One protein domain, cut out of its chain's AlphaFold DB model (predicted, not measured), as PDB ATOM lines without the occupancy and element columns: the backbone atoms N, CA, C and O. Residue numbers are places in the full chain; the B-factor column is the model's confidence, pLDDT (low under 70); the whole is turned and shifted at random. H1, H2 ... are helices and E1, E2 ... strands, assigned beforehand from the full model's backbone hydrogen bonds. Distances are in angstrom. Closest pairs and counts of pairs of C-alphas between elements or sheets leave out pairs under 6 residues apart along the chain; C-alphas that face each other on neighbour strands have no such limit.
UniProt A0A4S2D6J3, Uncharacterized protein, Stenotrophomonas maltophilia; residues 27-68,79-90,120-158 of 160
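AT A GLANCE: This is residues 27 to 68, 79 to 90 and 120 to 158 of the 160 residues of an uncharacterized protein of Stenotrophomonas maltophilia (UniProt A0A4S2D6J3). One long helix, H1, runs along much of the long axis; a small three-stranded sheet lies toward the end where H1 begins, and two short helices, H2 and H3, sit near H1, joined by a long looping stretch, residues 134 to 150. H2 only grazes the sheet, and the contacts of H1 with both helices are few. The printed part has 93 residues, in the order E1 H1 E2 E3 H2 H3; the sheet's order is E1 - E2 - E3, all antiparallel, and the class is mixed, with under half of the residues in named elements. It is compact, with a radius of gyration of the C-alphas of 14.0 A, and elongated, spanning 43 by 25 by 23 A.

IN THESE COORDINATES: E1, residues 28 to 30, begins at C-alpha 28 (229.538, 167.587, 183.636). H1, residues 41 to 59, is 26.7 A long. E2 is residues 79 to 81, and E3 residues 86 to 90, 11.4 A. H2 is residues 127 to 133, 10.0 A. H3, residues 151 to 158, is 10.5 A and ends at C-alpha 158 (220.042, 177.471, 162.853).

HOW THE PARTS SIT: E1 and E2 are antiparallel, with N 29 and O 80 2.9 A apart. The hairpin E2 and E3 has N 79 and O 89 at 2.8 A. H2 grazes the sheet with residues 127 to 130; the closest C-alphas of E3 and H2, Thr 86 and Val 127, are 5.9 A apart. H1 and H2 are close but not clearly touching, closest at the C-alphas of Ala 43 and Phe 131, 7.5 A. H1 and H3 are likewise close but not clearly touching, closest at the C-alphas of Phe 55 and Phe 152, 7.8 A, at a steep tilt of 62 degrees. H2 and H3 are apart. Every O i to N i+4 pair is within hydrogen-bond range in H2 and H3, and 14 of 15 in H1.

THE WHOLE: The C-alphas farthest apart, Glu 65 and Gly 83, are 43.4 A apart. Residues 69 to 78 and 91 to 119 are not printed, with C-alpha gaps of 29.8 A and 8.1 A. The link H2 to H3 is long. No printed residue is under 70 in pLDDT.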
ATOM      1  N   THR A  27     231.334 164.354 185.522       95.50
ATOM      2  CA  THR A  27     232.311 165.327 185.000       95.50
ATOM      3  C   THR A  27     231.647 166.582 184.444       95.50
ATOM      4  O   THR A  27     232.291 167.626 184.354       95.50
ATOM      5  N   HIS A  28     230.363 166.485 184.100       97.69
ATOM      6  CA  HIS A  28     229.538 167.587 183.636       97.69
ATOM      7  C   HIS A  28     228.232 167.615 184.415       97.69
ATOM      8  O   HIS A  28     227.657 166.570 184.718       97.69
ATOM      9  N   VAL A  29     227.769 168.816 184.722       98.06
ATOM     10  CA  VAL A  29     226.493 169.056 185.393       98.06
ATOM     11  C   VAL A  29     225.694 170.074 184.602       98.06
ATOM     12  O   VAL A  29     226.244 170.816 183.786       98.06
ATOM     13  N   ASP A  30     224.392 170.111 184.842       98.38
ATOM     14  CA  ASP A  30     223.583 171.184 184.296       98.38
ATOM     15  C   ASP A  30     223.969 172.521 184.928       98.38
ATOM     16  O   ASP A  30     224.229 172.594 186.132       98.38
ATOM     17  N   LEU A  31     223.962 173.589 184.133       98.69
ATOM     18  CA  LEU A  31     224.209 174.944 184.611       98.69
ATOM     19  C   LEU A  31     223.318 175.304 185.804       98.69
ATOM     20  O   LEU A  31     223.811 175.930 186.739       98.69
ATOM     21  N   VAL A  32     222.051 174.871 185.814       98.38
ATOM     22  CA  VAL A  32     221.120 175.138 186.922       98.38
ATOM     23  C   VAL A  32     221.600 174.536 188.255       98.38
ATOM     24  O   VAL A  32     221.332 175.092 189.320       98.38
ATOM     25  N   ASP A  33     222.365 173.442 188.187       98.31
ATOM     26  CA  ASP A  33     222.844 172.640 189.316       98.31
ATOM     27  C   ASP A  33     224.336 172.838 189.631       98.31
ATOM     28  O   ASP A  33     224.875 172.169 190.512       98.31
ATOM     29  N   TYR A  34     225.036 173.736 188.936       98.00
ATOM     30  CA  TYR A  34     226.444 174.027 189.222       98.00
ATOM     31  C   TYR A  34     226.598 175.094 190.324       98.00
ATOM     32  O   TYR A  34     225.918 176.112 190.265       98.00
ATOM     33  N   PRO A  35     227.521 174.969 191.301       96.81
ATOM     34  CA  PRO A  35     228.374 173.813 191.596       96.81
ATOM     35  C   PRO A  35     227.682 172.760 192.477       96.81
ATOM     36  O   PRO A  35     228.264 171.725 192.790       96.81
ATOM     37  N   ARG A  36     226.459 173.040 192.926       95.44
ATOM     38  CA  ARG A  36     225.615 172.155 193.730       95.44
ATOM     39  C   ARG A  36     224.162 172.355 193.313       95.44
ATOM     40  O   ARG A  36     223.827 173.427 192.813       95.44
ATOM     41  N   SER A  37     223.315 171.357 193.563       96.31
ATOM     42  CA  SER A  37     221.929 171.348 193.077       96.31
ATOM     43  C   SER A  37     221.218 172.689 193.278       96.31
ATOM     44  O   SER A  37     221.258 173.259 194.371       96.31
ATOM     45  N   GLN A  38     220.596 173.171 192.200       97.25
ATOM     46  CA  GLN A  38     219.835 174.420 192.125       97.25
ATOM     47  C   GLN A  38     220.602 175.702 192.502       97.25
ATOM     48  O   GLN A  38     219.984 176.752 192.667       97.25
ATOM     49  N   ALA A  39     221.934 175.675 192.608       98.25
ATOM     50  CA  ALA A  39     222.706 176.860 192.987       98.25
ATOM     51  C   ALA A  39     222.561 178.033 192.004       98.25
ATOM     52  O   ALA A  39     222.681 179.176 192.436       98.25
ATOM     53  N   ASN A  40     222.253 177.769 190.728       98.44
ATOM     54  CA  ASN A  40     221.977 178.808 189.731       98.44
ATOM     55  C   ASN A  40     220.506 178.851 189.300       98.44
ATOM     56  O   ASN A  40     220.214 179.404 188.243       98.44
ATOM     57  N   TRP A  41     219.582 178.263 190.068       98.25
ATOM     58  CA  TRP A  41     218.171 178.157 189.683       98.25
ATOM     59  C   TRP A  41     217.574 179.499 189.257       98.25
ATOM     60  O   TRP A  41     217.126 179.646 188.118       98.25
ATOM     61  N   ASP A  42     217.648 180.501 190.133       98.19
ATOM     62  CA  ASP A  42     217.068 181.812 189.858       98.19
ATOM     63  C   ASP A  42     217.749 182.479 188.662       98.19
ATOM     64  O   ASP A  42     217.073 182.825 187.696       98.19
ATOM     65  N   ALA A  43     219.083 182.572 188.667       97.81
ATOM     66  CA  ALA A  43     219.852 183.203 187.592       97.81
ATOM     67  C   ALA A  43     219.582 182.563 186.218       97.81
ATOM     68  O   ALA A  43     219.399 183.265 185.220       97.81
ATOM     69  N   PHE A  44     219.502 181.231 186.169       98.12
ATOM     70  CA  PHE A  44     219.214 180.481 184.954       98.12
ATOM     71  C   PHE A  44     217.797 180.734 184.439       98.12
ATOM     72  O   PHE A  44     217.606 181.012 183.254       98.12
ATOM     73  N   HIS A  45     216.791 180.663 185.312       97.50
ATOM     74  CA  HIS A  45     215.406 180.886 184.905       97.50
ATOM     75  C   HIS A  45     215.142 182.336 184.502       97.50
ATOM     76  O   HIS A  45     214.368 182.576 183.575       97.50
ATOM     77  N   ASP A  46     215.810 183.285 185.147       97.31
ATOM     78  CA  ASP A  46     215.738 184.698 184.803       97.31
ATOM     79  C   ASP A  46     216.377 184.974 183.435       97.31
ATOM     80  O   ASP A  46     215.773 185.629 182.586       97.31
ATOM     81  N   LEU A  47     217.550 184.387 183.166       97.62
ATOM     82  CA  LEU A  47     218.173 184.423 181.841       97.62
ATOM     83  C   LEU A  47     217.260 183.812 180.775       97.62
ATOM     84  O   LEU A  47     217.036 184.435 179.741       97.62
ATOM     85  N   ARG A  48     216.708 182.619 181.028       96.81
ATOM     86  CA  ARG A  48     215.832 181.934 180.071       96.81
ATOM     87  C   ARG A  48     214.619 182.788 179.712       96.81
ATOM     88  O   ARG A  48     214.328 182.933 178.533       96.81
ATOM     89  N   ARG A  49     213.960 183.402 180.702       95.88
ATOM     90  CA  ARG A  49     212.839 184.325 180.458       95.88
ATOM     91  C   ARG A  49     213.242 185.498 179.568       95.88
ATOM     92  O   ARG A  49     212.511 185.827 178.645       95.88
ATOM     93  N   ARG A  50     214.403 186.111 179.821       96.00
ATOM     94  CA  ARG A  50     214.902 187.239 179.017       96.00
ATOM     95  C   ARG A  50     215.239 186.840 177.583       96.00
ATOM     96  O   ARG A  50     215.022 187.634 176.675       96.00
ATOM     97  N   LEU A  51     215.791 185.643 177.383       97.19
ATOM     98  CA  LEU A  51     216.078 185.125 176.047       97.19
ATOM     99  C   LEU A  51     214.792 184.817 175.282       97.19
ATOM    100  O   LEU A  51     214.690 185.245 174.141       97.19
ATOM    101  N   MET A  52     213.819 184.154 175.917       95.56
ATOM    102  CA  MET A  52     212.506 183.881 175.316       95.56
ATOM    103  C   MET A  52     211.801 185.181 174.927       95.56
ATOM    104  O   MET A  52     211.528 185.377 173.756       95.56
ATOM    105  N   ALA A  53     211.661 186.131 175.858       94.75
ATOM    106  CA  ALA A  53     211.065 187.432 175.547       94.75
ATOM    107  C   ALA A  53     211.811 188.162 174.418       94.75
ATOM    108  O   ALA A  53     211.198 188.756 173.544       94.75
ATOM    109  N   GLY A  54     213.146 188.085 174.401       94.94
ATOM    110  CA  GLY A  54     213.941 188.666 173.324       94.94
ATOM    111  C   GLY A  54     213.770 187.970 171.970       94.94
ATOM    112  O   GLY A  54     213.992 188.622 170.957       94.94
ATOM    113  N   PHE A  55     213.426 186.679 171.944       95.81
ATOM    114  CA  PHE A  55     213.074 185.952 170.723       95.81
ATOM    115  C   PHE A  55     211.668 186.338 170.256       95.81
ATOM    116  O   PHE A  55     211.495 186.686 169.090       95.81
ATOM    117  N   ASP A  56     210.701 186.363 171.170       93.88
ATOM    118  CA  ASP A  56     209.312 186.734 170.883       93.88
ATOM    119  C   ASP A  56     209.226 188.163 170.321       93.88
ATOM    120  O   ASP A  56     208.562 188.398 169.314       93.88
ATOM    121  N   ASP A  57     209.986 189.098 170.906       93.62
ATOM    122  CA  ASP A  57     210.068 190.502 170.473       93.62
ATOM    123  C   ASP A  57     210.563 190.669 169.026       93.62
ATOM    124  O   ASP A  57     210.331 191.713 168.420       93.62
ATOM    125  N   VAL A  58     211.304 189.695 168.489       92.25
ATOM    126  CA  VAL A  58     211.958 189.816 167.175       92.25
ATOM    127  C   VAL A  58     211.390 188.850 166.151       92.25
ATOM    128  O   VAL A  58     211.586 189.081 164.964       92.25
ATOM    129  N   CYS A  59     210.695 187.787 166.571       92.38
ATOM    130  CA  CYS A  59     210.273 186.740 165.646       92.38
ATOM    131  C   CYS A  59     209.405 187.298 164.527       92.38
ATOM    132  O   CYS A  59     209.700 187.026 163.365       92.38
ATOM    133  N   ALA A  60     208.400 188.105 164.878       87.75
ATOM    134  CA  ALA A  60     207.420 188.643 163.938       87.75
ATOM    135  C   ALA A  60     208.050 189.406 162.765       87.75
ATOM    136  O   ALA A  60     207.559 189.267 161.656       87.75
ATOM    137  N   ASP A  61     209.146 190.135 163.002       87.25
ATOM    138  CA  ASP A  61     209.818 190.963 161.990       87.25
ATOM    139  C   ASP A  61     211.054 190.273 161.375       87.25
ATOM    140  O   ASP A  61     211.785 190.879 160.586       87.25
ATOM    141  N   THR A  62     211.378 189.037 161.789       88.69
ATOM    142  CA  THR A  62     212.581 188.337 161.310       88.69
ATOM    143  C   THR A  62     212.343 186.872 160.970       88.69
ATOM    144  O   THR A  62     212.409 186.493 159.805       88.69
ATOM    145  N   PHE A  63     212.142 186.012 161.970       90.56
ATOM    146  CA  PHE A  63     212.129 184.558 161.770       90.56
ATOM    147  C   PHE A  63     210.760 184.074 161.283       90.56
ATOM    148  O   PHE A  63     210.684 183.266 160.361       90.56
ATOM    149  N   CYS A  64     209.695 184.629 161.861       91.12
ATOM    150  CA  CYS A  64     208.304 184.289 161.592       91.12
ATOM    151  C   CYS A  64     207.786 184.843 160.241       91.12
ATOM    152  O   CYS A  64     206.674 184.523 159.837       91.12
ATOM    153  N   GLU A  65     208.563 185.656 159.513       86.25
ATOM    154  CA  GLU A  65     208.236 186.048 158.126       86.25
ATOM    155  C   GLU A  65     208.751 185.038 157.082       86.25
ATOM    156  O   GLU A  65     208.530 185.206 155.882       86.25
ATOM    157  N   GLY A  66     209.501 184.023 157.525       82.75
ATOM    158  CA  GLY A  66     210.187 183.062 156.670       82.75
ATOM    159  C   GLY A  66     209.316 181.883 156.229       82.75
ATOM    160  O   GLY A  66     208.184 182.036 155.783       82.75
ATOM    161  N   ALA A  67     209.885 180.677 156.315       82.94
ATOM    162  CA  ALA A  67     209.229 179.444 155.874       82.94
ATOM    163  C   ALA A  67     208.014 179.054 156.736       82.94
ATOM    164  O   ALA A  67     207.118 178.366 156.253       82.94
ATOM    165  N   TYR A  68     207.991 179.502 157.991       92.06
ATOM    166  CA  TYR A  68     206.946 179.206 158.964       92.06
ATOM    167  C   TYR A  68     206.562 180.488 159.698       92.06
ATOM    168  O   TYR A  68     207.430 181.306 160.004       92.06
ATOM    169  N   SER A  79     225.472 172.661 179.554       98.62
ATOM    170  CA  SER A  79     226.415 171.756 180.197       98.62
ATOM    171  C   SER A  79     227.576 172.556 180.778       98.62
ATOM    172  O   SER A  79     228.121 173.445 180.118       98.62
ATOM    173  N   VAL A  80     227.963 172.240 182.011       98.75
ATOM    174  CA  VAL A  80     229.101 172.845 182.706       98.75
ATOM    175  C   VAL A  80     230.079 171.752 183.096       98.75
ATOM    176  O   VAL A  80     229.705 170.793 183.769       98.75
ATOM    177  N   ALA A  81     231.350 171.916 182.730       98.25
ATOM    178  CA  ALA A  81     232.420 171.050 183.207       98.25
ATOM    179  C   ALA A  81     232.625 171.272 184.715       98.25
ATOM    180  O   ALA A  81     233.056 172.342 185.152       98.25
ATOM    181  N   ALA A  82     232.311 170.259 185.524       97.00
ATOM    182  CA  ALA A  82     232.200 170.395 186.977       97.00
ATOM    183  C   ALA A  82     233.535 170.765 187.649       97.00
ATOM    184  O   ALA A  82     233.552 171.517 188.620       97.00
ATOM    185  N   GLY A  83     234.656 170.272 187.110       96.25
ATOM    186  CA  GLY A  83     235.990 170.531 187.658       96.25
ATOM    187  C   GLY A  83     236.513 171.951 187.418       96.25
ATOM    188  O   GLY A  83     237.341 172.423 188.189       96.25
ATOM    189  N   THR A  84     236.041 172.633 186.370       97.19
ATOM    190  CA  THR A  84     236.554 173.951 185.951       97.19
ATOM    191  C   THR A  84     235.524 175.070 186.062       97.19
ATOM    192  O   THR A  84     235.902 176.236 186.037       97.19
ATOM    193  N   GLY A  85     234.230 174.748 186.161       98.19
ATOM    194  CA  GLY A  85     233.158 175.747 186.160       98.19
ATOM    195  C   GLY A  85     232.996 176.465 184.823       98.19
ATOM    196  O   GLY A  85     232.534 177.606 184.782       98.19
ATOM    197  N   THR A  86     233.399 175.817 183.729       98.56
ATOM    198  CA  THR A  86     233.276 176.363 182.376       98.56
ATOM    199  C   THR A  86     232.038 175.813 181.685       98.56
ATOM    200  O   THR A  86     231.836 174.596 181.662       98.56
ATOM    201  N   VAL A  87     231.241 176.696 181.089       98.62
ATOM    202  CA  VAL A  87     230.110 176.335 180.232       98.62
ATOM    203  C   VAL A  87     230.671 175.739 178.944       98.62
ATOM    204  O   VAL A  87     231.401 176.409 178.217       98.62
ATOM    205  N   SER A  88     230.391 174.463 178.693       96.88
ATOM    206  CA  SER A  88     230.976 173.715 177.575       96.88
ATOM    207  C   SER A  88     230.063 173.647 176.353       96.88
ATOM    208  O   SER A  88     230.554 173.551 175.236       96.88
ATOM    209  N   ASP A  89     228.746 173.659 176.561       98.00
ATOM    210  CA  ASP A  89     227.744 173.680 175.492       98.00
ATOM    211  C   ASP A  89     226.431 174.249 176.034       98.00
ATOM    212  O   ASP A  89     226.108 174.059 177.208       98.00
ATOM    213  N   CYS A  90     225.662 174.908 175.177       98.56
ATOM    214  CA  CYS A  90     224.311 175.362 175.469       98.56
ATOM    215  C   CYS A  90     223.434 175.093 174.251       98.56
ATOM    216  O   CYS A  90     223.745 175.537 173.145       98.56
ATOM    217  N   PRO A 120     226.452 180.386 170.837       97.00
ATOM    218  CA  PRO A 120     227.847 180.596 170.469       97.00
ATOM    219  C   PRO A 120     228.709 180.759 171.726       97.00
ATOM    220  O   PRO A 120     229.031 181.882 172.108       97.00
ATOM    221  N   ILE A 121     229.061 179.650 172.388       97.44
ATOM    222  CA  ILE A 121     229.850 179.636 173.633       97.44
ATOM    223  C   ILE A 121     231.356 179.564 173.326       97.44
ATOM    224  O   ILE A 121     231.830 178.537 172.835       97.44
ATOM    225  N   PRO A 122     232.150 180.607 173.630       97.62
ATOM    226  CA  PRO A 122     233.598 180.548 173.471       97.62
ATOM    227  C   PRO A 122     234.242 179.558 174.455       97.62
ATOM    228  O   PRO A 122     233.798 179.461 175.608       97.62
ATOM    229  N   PRO A 123     235.323 178.861 174.062       96.75
ATOM    230  CA  PRO A 123     236.071 178.000 174.971       96.75
ATOM    231  C   PRO A 123     236.549 178.751 176.219       96.75
ATOM    232  O   PRO A 123     237.049 179.870 176.129       96.75
ATOM    233  N   GLY A 124     236.419 178.121 177.387       97.44
ATOM    234  CA  GLY A 124     236.850 178.703 178.663       97.44
ATOM    235  C   GLY A 124     235.866 179.696 179.290       97.44
ATOM    236  O   GLY A 124     236.178 180.256 180.338       97.44
ATOM    237  N   THR A 125     234.677 179.893 178.708       98.56
ATOM    238  CA  THR A 125     233.626 180.730 179.307       98.56
ATOM    239  C   THR A 125     233.235 180.188 180.683       98.56
ATOM    240  O   THR A 125     232.678 179.096 180.786       98.56
ATOM    241  N   THR A 126     233.512 180.937 181.752       98.62
ATOM    242  CA  THR A 126     233.099 180.559 183.113       98.62
ATOM    243  C   THR A 126     231.605 180.796 183.318       98.62
ATOM    244  O   THR A 126     231.016 181.645 182.654       98.62
ATOM    245  N   VAL A 127     230.987 180.084 184.265       98.69
ATOM    246  CA  VAL A 127     229.576 180.301 184.643       98.69
ATOM    247  C   VAL A 127     229.300 181.764 185.015       98.69
ATOM    248  O   VAL A 127     228.307 182.335 184.569       98.69
ATOM    249  N   GLU A 128     230.199 182.397 185.770       98.31
ATOM    250  CA  GLU A 128     230.098 183.817 186.128       98.31
ATOM    251  C   GLU A 128     230.134 184.722 184.887       98.31
ATOM    252  O   GLU A 128     229.246 185.551 184.697       98.31
ATOM    253  N   THR A 129     231.115 184.512 184.000       98.44
ATOM    254  CA  THR A 129     231.247 185.285 182.754       98.44
ATOM    255  C   THR A 129     230.026 185.105 181.858       98.44
ATOM    256  O   THR A 129     229.557 186.069 181.257       98.44
ATOM    257  N   PHE A 130     229.493 183.883 181.781       98.50
ATOM    258  CA  PHE A 130     228.301 183.565 181.004       98.50
ATOM    259  C   PHE A 130     227.089 184.375 181.477       98.50
ATOM    260  O   PHE A 130     226.438 185.031 180.664       98.50
ATOM    261  N   PHE A 131     226.809 184.376 182.785       98.31
ATOM    262  CA  PHE A 131     225.687 185.140 183.327       98.31
ATOM    263  C   PHE A 131     225.894 186.650 183.203       98.31
ATOM    264  O   PHE A 131     224.974 187.339 182.770       98.31
ATOM    265  N   ALA A 132     227.092 187.157 183.507       97.62
ATOM    266  CA  ALA A 132     227.395 188.585 183.422       97.62
ATOM    267  C   ALA A 132     227.269 189.125 181.986       97.62
ATOM    268  O   ALA A 132     226.714 190.197 181.749       97.62
ATOM    269  N   ALA A 133     227.741 188.368 180.994       96.81
ATOM    270  CA  ALA A 133     227.674 188.776 179.594       96.81
ATOM    271  C   ALA A 133     226.240 188.821 179.039       96.81
ATOM    272  O   ALA A 133     225.957 189.597 178.123       96.81
ATOM    273  N   LEU A 134     225.339 188.011 179.597       96.69
ATOM    274  CA  LEU A 134     223.934 187.913 179.195       96.69
ATOM    275  C   LEU A 134     222.983 188.613 180.179       96.69
ATOM    276  O   LEU A 134     221.774 188.364 180.178       96.69
ATOM    277  N   GLU A 135     223.518 189.495 181.021       94.06
ATOM    278  CA  GLU A 135     222.730 190.295 181.947       94.06
ATOM    279  C   GLU A 135     221.982 191.432 181.226       94.06
ATOM    280  O   GLU A 135     222.437 192.008 180.232       94.06
ATOM    281  N   GLY A 136     220.823 191.792 181.777       88.50
ATOM    282  CA  GLY A 136     220.056 192.959 181.361       88.50
ATOM    283  C   GLY A 136     219.131 192.718 180.163       88.50
ATOM    284  O   GLY A 136     218.951 191.588 179.701       88.50
ATOM    285  N   PRO A 137     218.482 193.787 179.672       85.25
ATOM    286  CA  PRO A 137     217.532 193.684 178.574       85.25
ATOM    287  C   PRO A 137     218.238 193.292 177.274       85.25
ATOM    288  O   PRO A 137     219.431 193.564 177.088       85.25
ATOM    289  N   ARG A 138     217.472 192.692 176.355       88.06
ATOM    290  CA  ARG A 138     217.928 192.330 175.004       88.06
ATOM    291  C   ARG A 138     219.152 191.400 174.991       88.06
ATOM    292  O   ARG A 138     219.994 191.494 174.099       88.06
ATOM    293  N   ALA A 139     219.236 190.481 175.957       94.19
ATOM    294  CA  ALA A 139     220.329 189.511 176.089       94.19
ATOM    295  C   ALA A 139     220.577 188.689 174.809       94.19
ATOM    296  O   ALA A 139     221.720 188.361 174.509       94.19
ATOM    297  N   ILE A 140     219.533 188.434 174.014       95.56
ATOM    298  CA  ILE A 140     219.624 187.706 172.741       95.56
ATOM    299  C   ILE A 140     220.564 188.380 171.720       95.56
ATOM    300  O   ILE A 140     221.199 187.701 170.920       95.56
ATOM    301  N   PHE A 141     220.726 189.705 171.783       96.06
ATOM    302  CA  PHE A 141     221.606 190.468 170.890       96.06
ATOM    303  C   PHE A 141     223.025 190.652 171.440       96.06
ATOM    304  O   PHE A 141     223.883 191.231 170.773       96.06
ATOM    305  N   ARG A 142     223.292 190.195 172.667       95.00
ATOM    306  CA  ARG A 142     224.617 190.312 173.275       95.00
ATOM    307  C   ARG A 142     225.534 189.206 172.767       95.00
ATOM    308  O   ARG A 142     225.098 188.094 172.467       95.00
ATOM    309  N   ARG A 143     226.826 189.523 172.691       95.31
ATOM    310  CA  ARG A 143     227.887 188.553 172.410       95.31
ATOM    311  C   ARG A 143     228.575 188.175 173.711       95.31
ATOM    312  O   ARG A 143     228.897 189.048 174.517       95.31
ATOM    313  N   LEU A 144     228.827 186.881 173.886       96.38
ATOM    314  CA  LEU A 144     229.730 186.420 174.934       96.38
ATOM    315  C   LEU A 144     231.152 186.932 174.637       96.38
ATOM    316  O   LEU A 144     231.525 187.039 173.464       96.38
ATOM    317  N   PRO A 145     231.970 187.242 175.655       96.06
ATOM    318  CA  PRO A 145     233.363 187.619 175.451       96.06
ATOM    319  C   PRO A 145     234.113 186.574 174.615       96.06
ATOM    320  O   PRO A 145     234.236 185.422 175.015       96.06
ATOM    321  N   GLY A 146     234.604 186.979 173.440       96.12
ATOM    322  CA  GLY A 146     235.288 186.097 172.487       96.12
ATOM    323  C   GLY A 146     234.381 185.403 171.459       96.12
ATOM    324  O   GLY A 146     234.899 184.758 170.549       96.12
ATOM    325  N   ALA A 147     233.055 185.546 171.551       96.31
ATOM    326  CA  ALA A 147     232.131 185.035 170.542       96.31
ATOM    327  C   ALA A 147     232.109 185.946 169.309       96.31
ATOM    328  O   ALA A 147     232.074 187.172 169.423       96.31
ATOM    329  N   GLN A 148     232.083 185.335 168.125       95.25
ATOM    330  CA  GLN A 148     231.955 186.058 166.854       95.25
ATOM    331  C   GLN A 148     230.507 186.468 166.566       95.25
ATOM    332  O   GLN A 148     230.265 187.477 165.912       95.25
ATOM    333  N   MET A 149     229.550 185.699 167.091       96.50
ATOM    334  CA  MET A 149     228.119 185.896 166.890       96.50
ATOM    335  C   MET A 149     227.414 186.133 168.221       96.50
ATOM    336  O   MET A 149     227.833 185.644 169.273       96.50
ATOM    337  N   SER A 150     226.333 186.896 168.161       96.94
ATOM    338  CA  SER A 150     225.310 186.967 169.199       96.94
ATOM    339  C   SER A 150     224.432 185.719 169.160       96.94
ATOM    340  O   SER A 150     224.471 184.939 168.204       96.94
ATOM    341  N   ILE A 151     223.614 185.535 170.198       96.44
ATOM    342  CA  ILE A 151     222.627 184.451 170.217       96.44
ATOM    343  C   ILE A 151     221.660 184.625 169.037       96.44
ATOM    344  O   ILE A 151     221.458 183.678 168.287       96.44
ATOM    345  N   PHE A 152     221.156 185.838 168.799       96.81
ATOM    346  CA  PHE A 152     220.284 186.162 167.667       96.81
ATOM    347  C   PHE A 152     220.886 185.746 166.315       96.81
ATOM    348  O   PHE A 152     220.233 185.049 165.542       96.81
ATOM    349  N   GLU A 153     222.144 186.116 166.052       96.75
ATOM    350  CA  GLU A 153     222.838 185.753 164.807       96.75
ATOM    351  C   GLU A 153     222.948 184.222 164.659       96.75
ATOM    352  O   GLU A 153     222.604 183.685 163.609       96.75
ATOM    353  N   SER A 154     223.320 183.505 165.729       95.94
ATOM    354  CA  SER A 154     223.396 182.033 165.698       95.94
ATOM    355  C   SER A 154     222.043 181.342 165.493       95.94
ATOM    356  O   SER A 154     221.984 180.283 164.870       95.94
ATOM    357  N   LEU A 155     220.950 181.932 165.993       95.94
ATOM    358  CA  LEU A 155     219.602 181.410 165.774       95.94
ATOM    359  C   LEU A 155     219.183 181.576 164.318       95.94
ATOM    360  O   LEU A 155     218.613 180.650 163.754       95.94
ATOM    361  N   GLY A 156     219.524 182.702 163.687       94.19
ATOM    362  CA  GLY A 156     219.261 182.901 162.265       94.19
ATOM    363  C   GLY A 156     219.919 181.850 161.382       94.19
ATOM    364  O   GLY A 156     219.308 181.408 160.418       94.19
ATOM    365  N   ASP A 157     221.124 181.401 161.718       93.75
ATOM    366  CA  ASP A 157     221.784 180.331 160.964       93.75
ATOM    367  C   ASP A 157     221.192 178.944 161.248       93.75
ATOM    368  O   ASP A 157     221.249 178.067 160.392       93.75
ATOM    369  N   CYS A 158     220.613 178.746 162.432       96.38
ATOM    370  CA  CYS A 158     220.042 177.471 162.853       96.38
ATOM    371  C   CYS A 158     218.603 177.237 162.367       96.38
ATOM    372  O   CYS A 158     218.264 176.110 162.026       96.38
TER     373      CYS A 158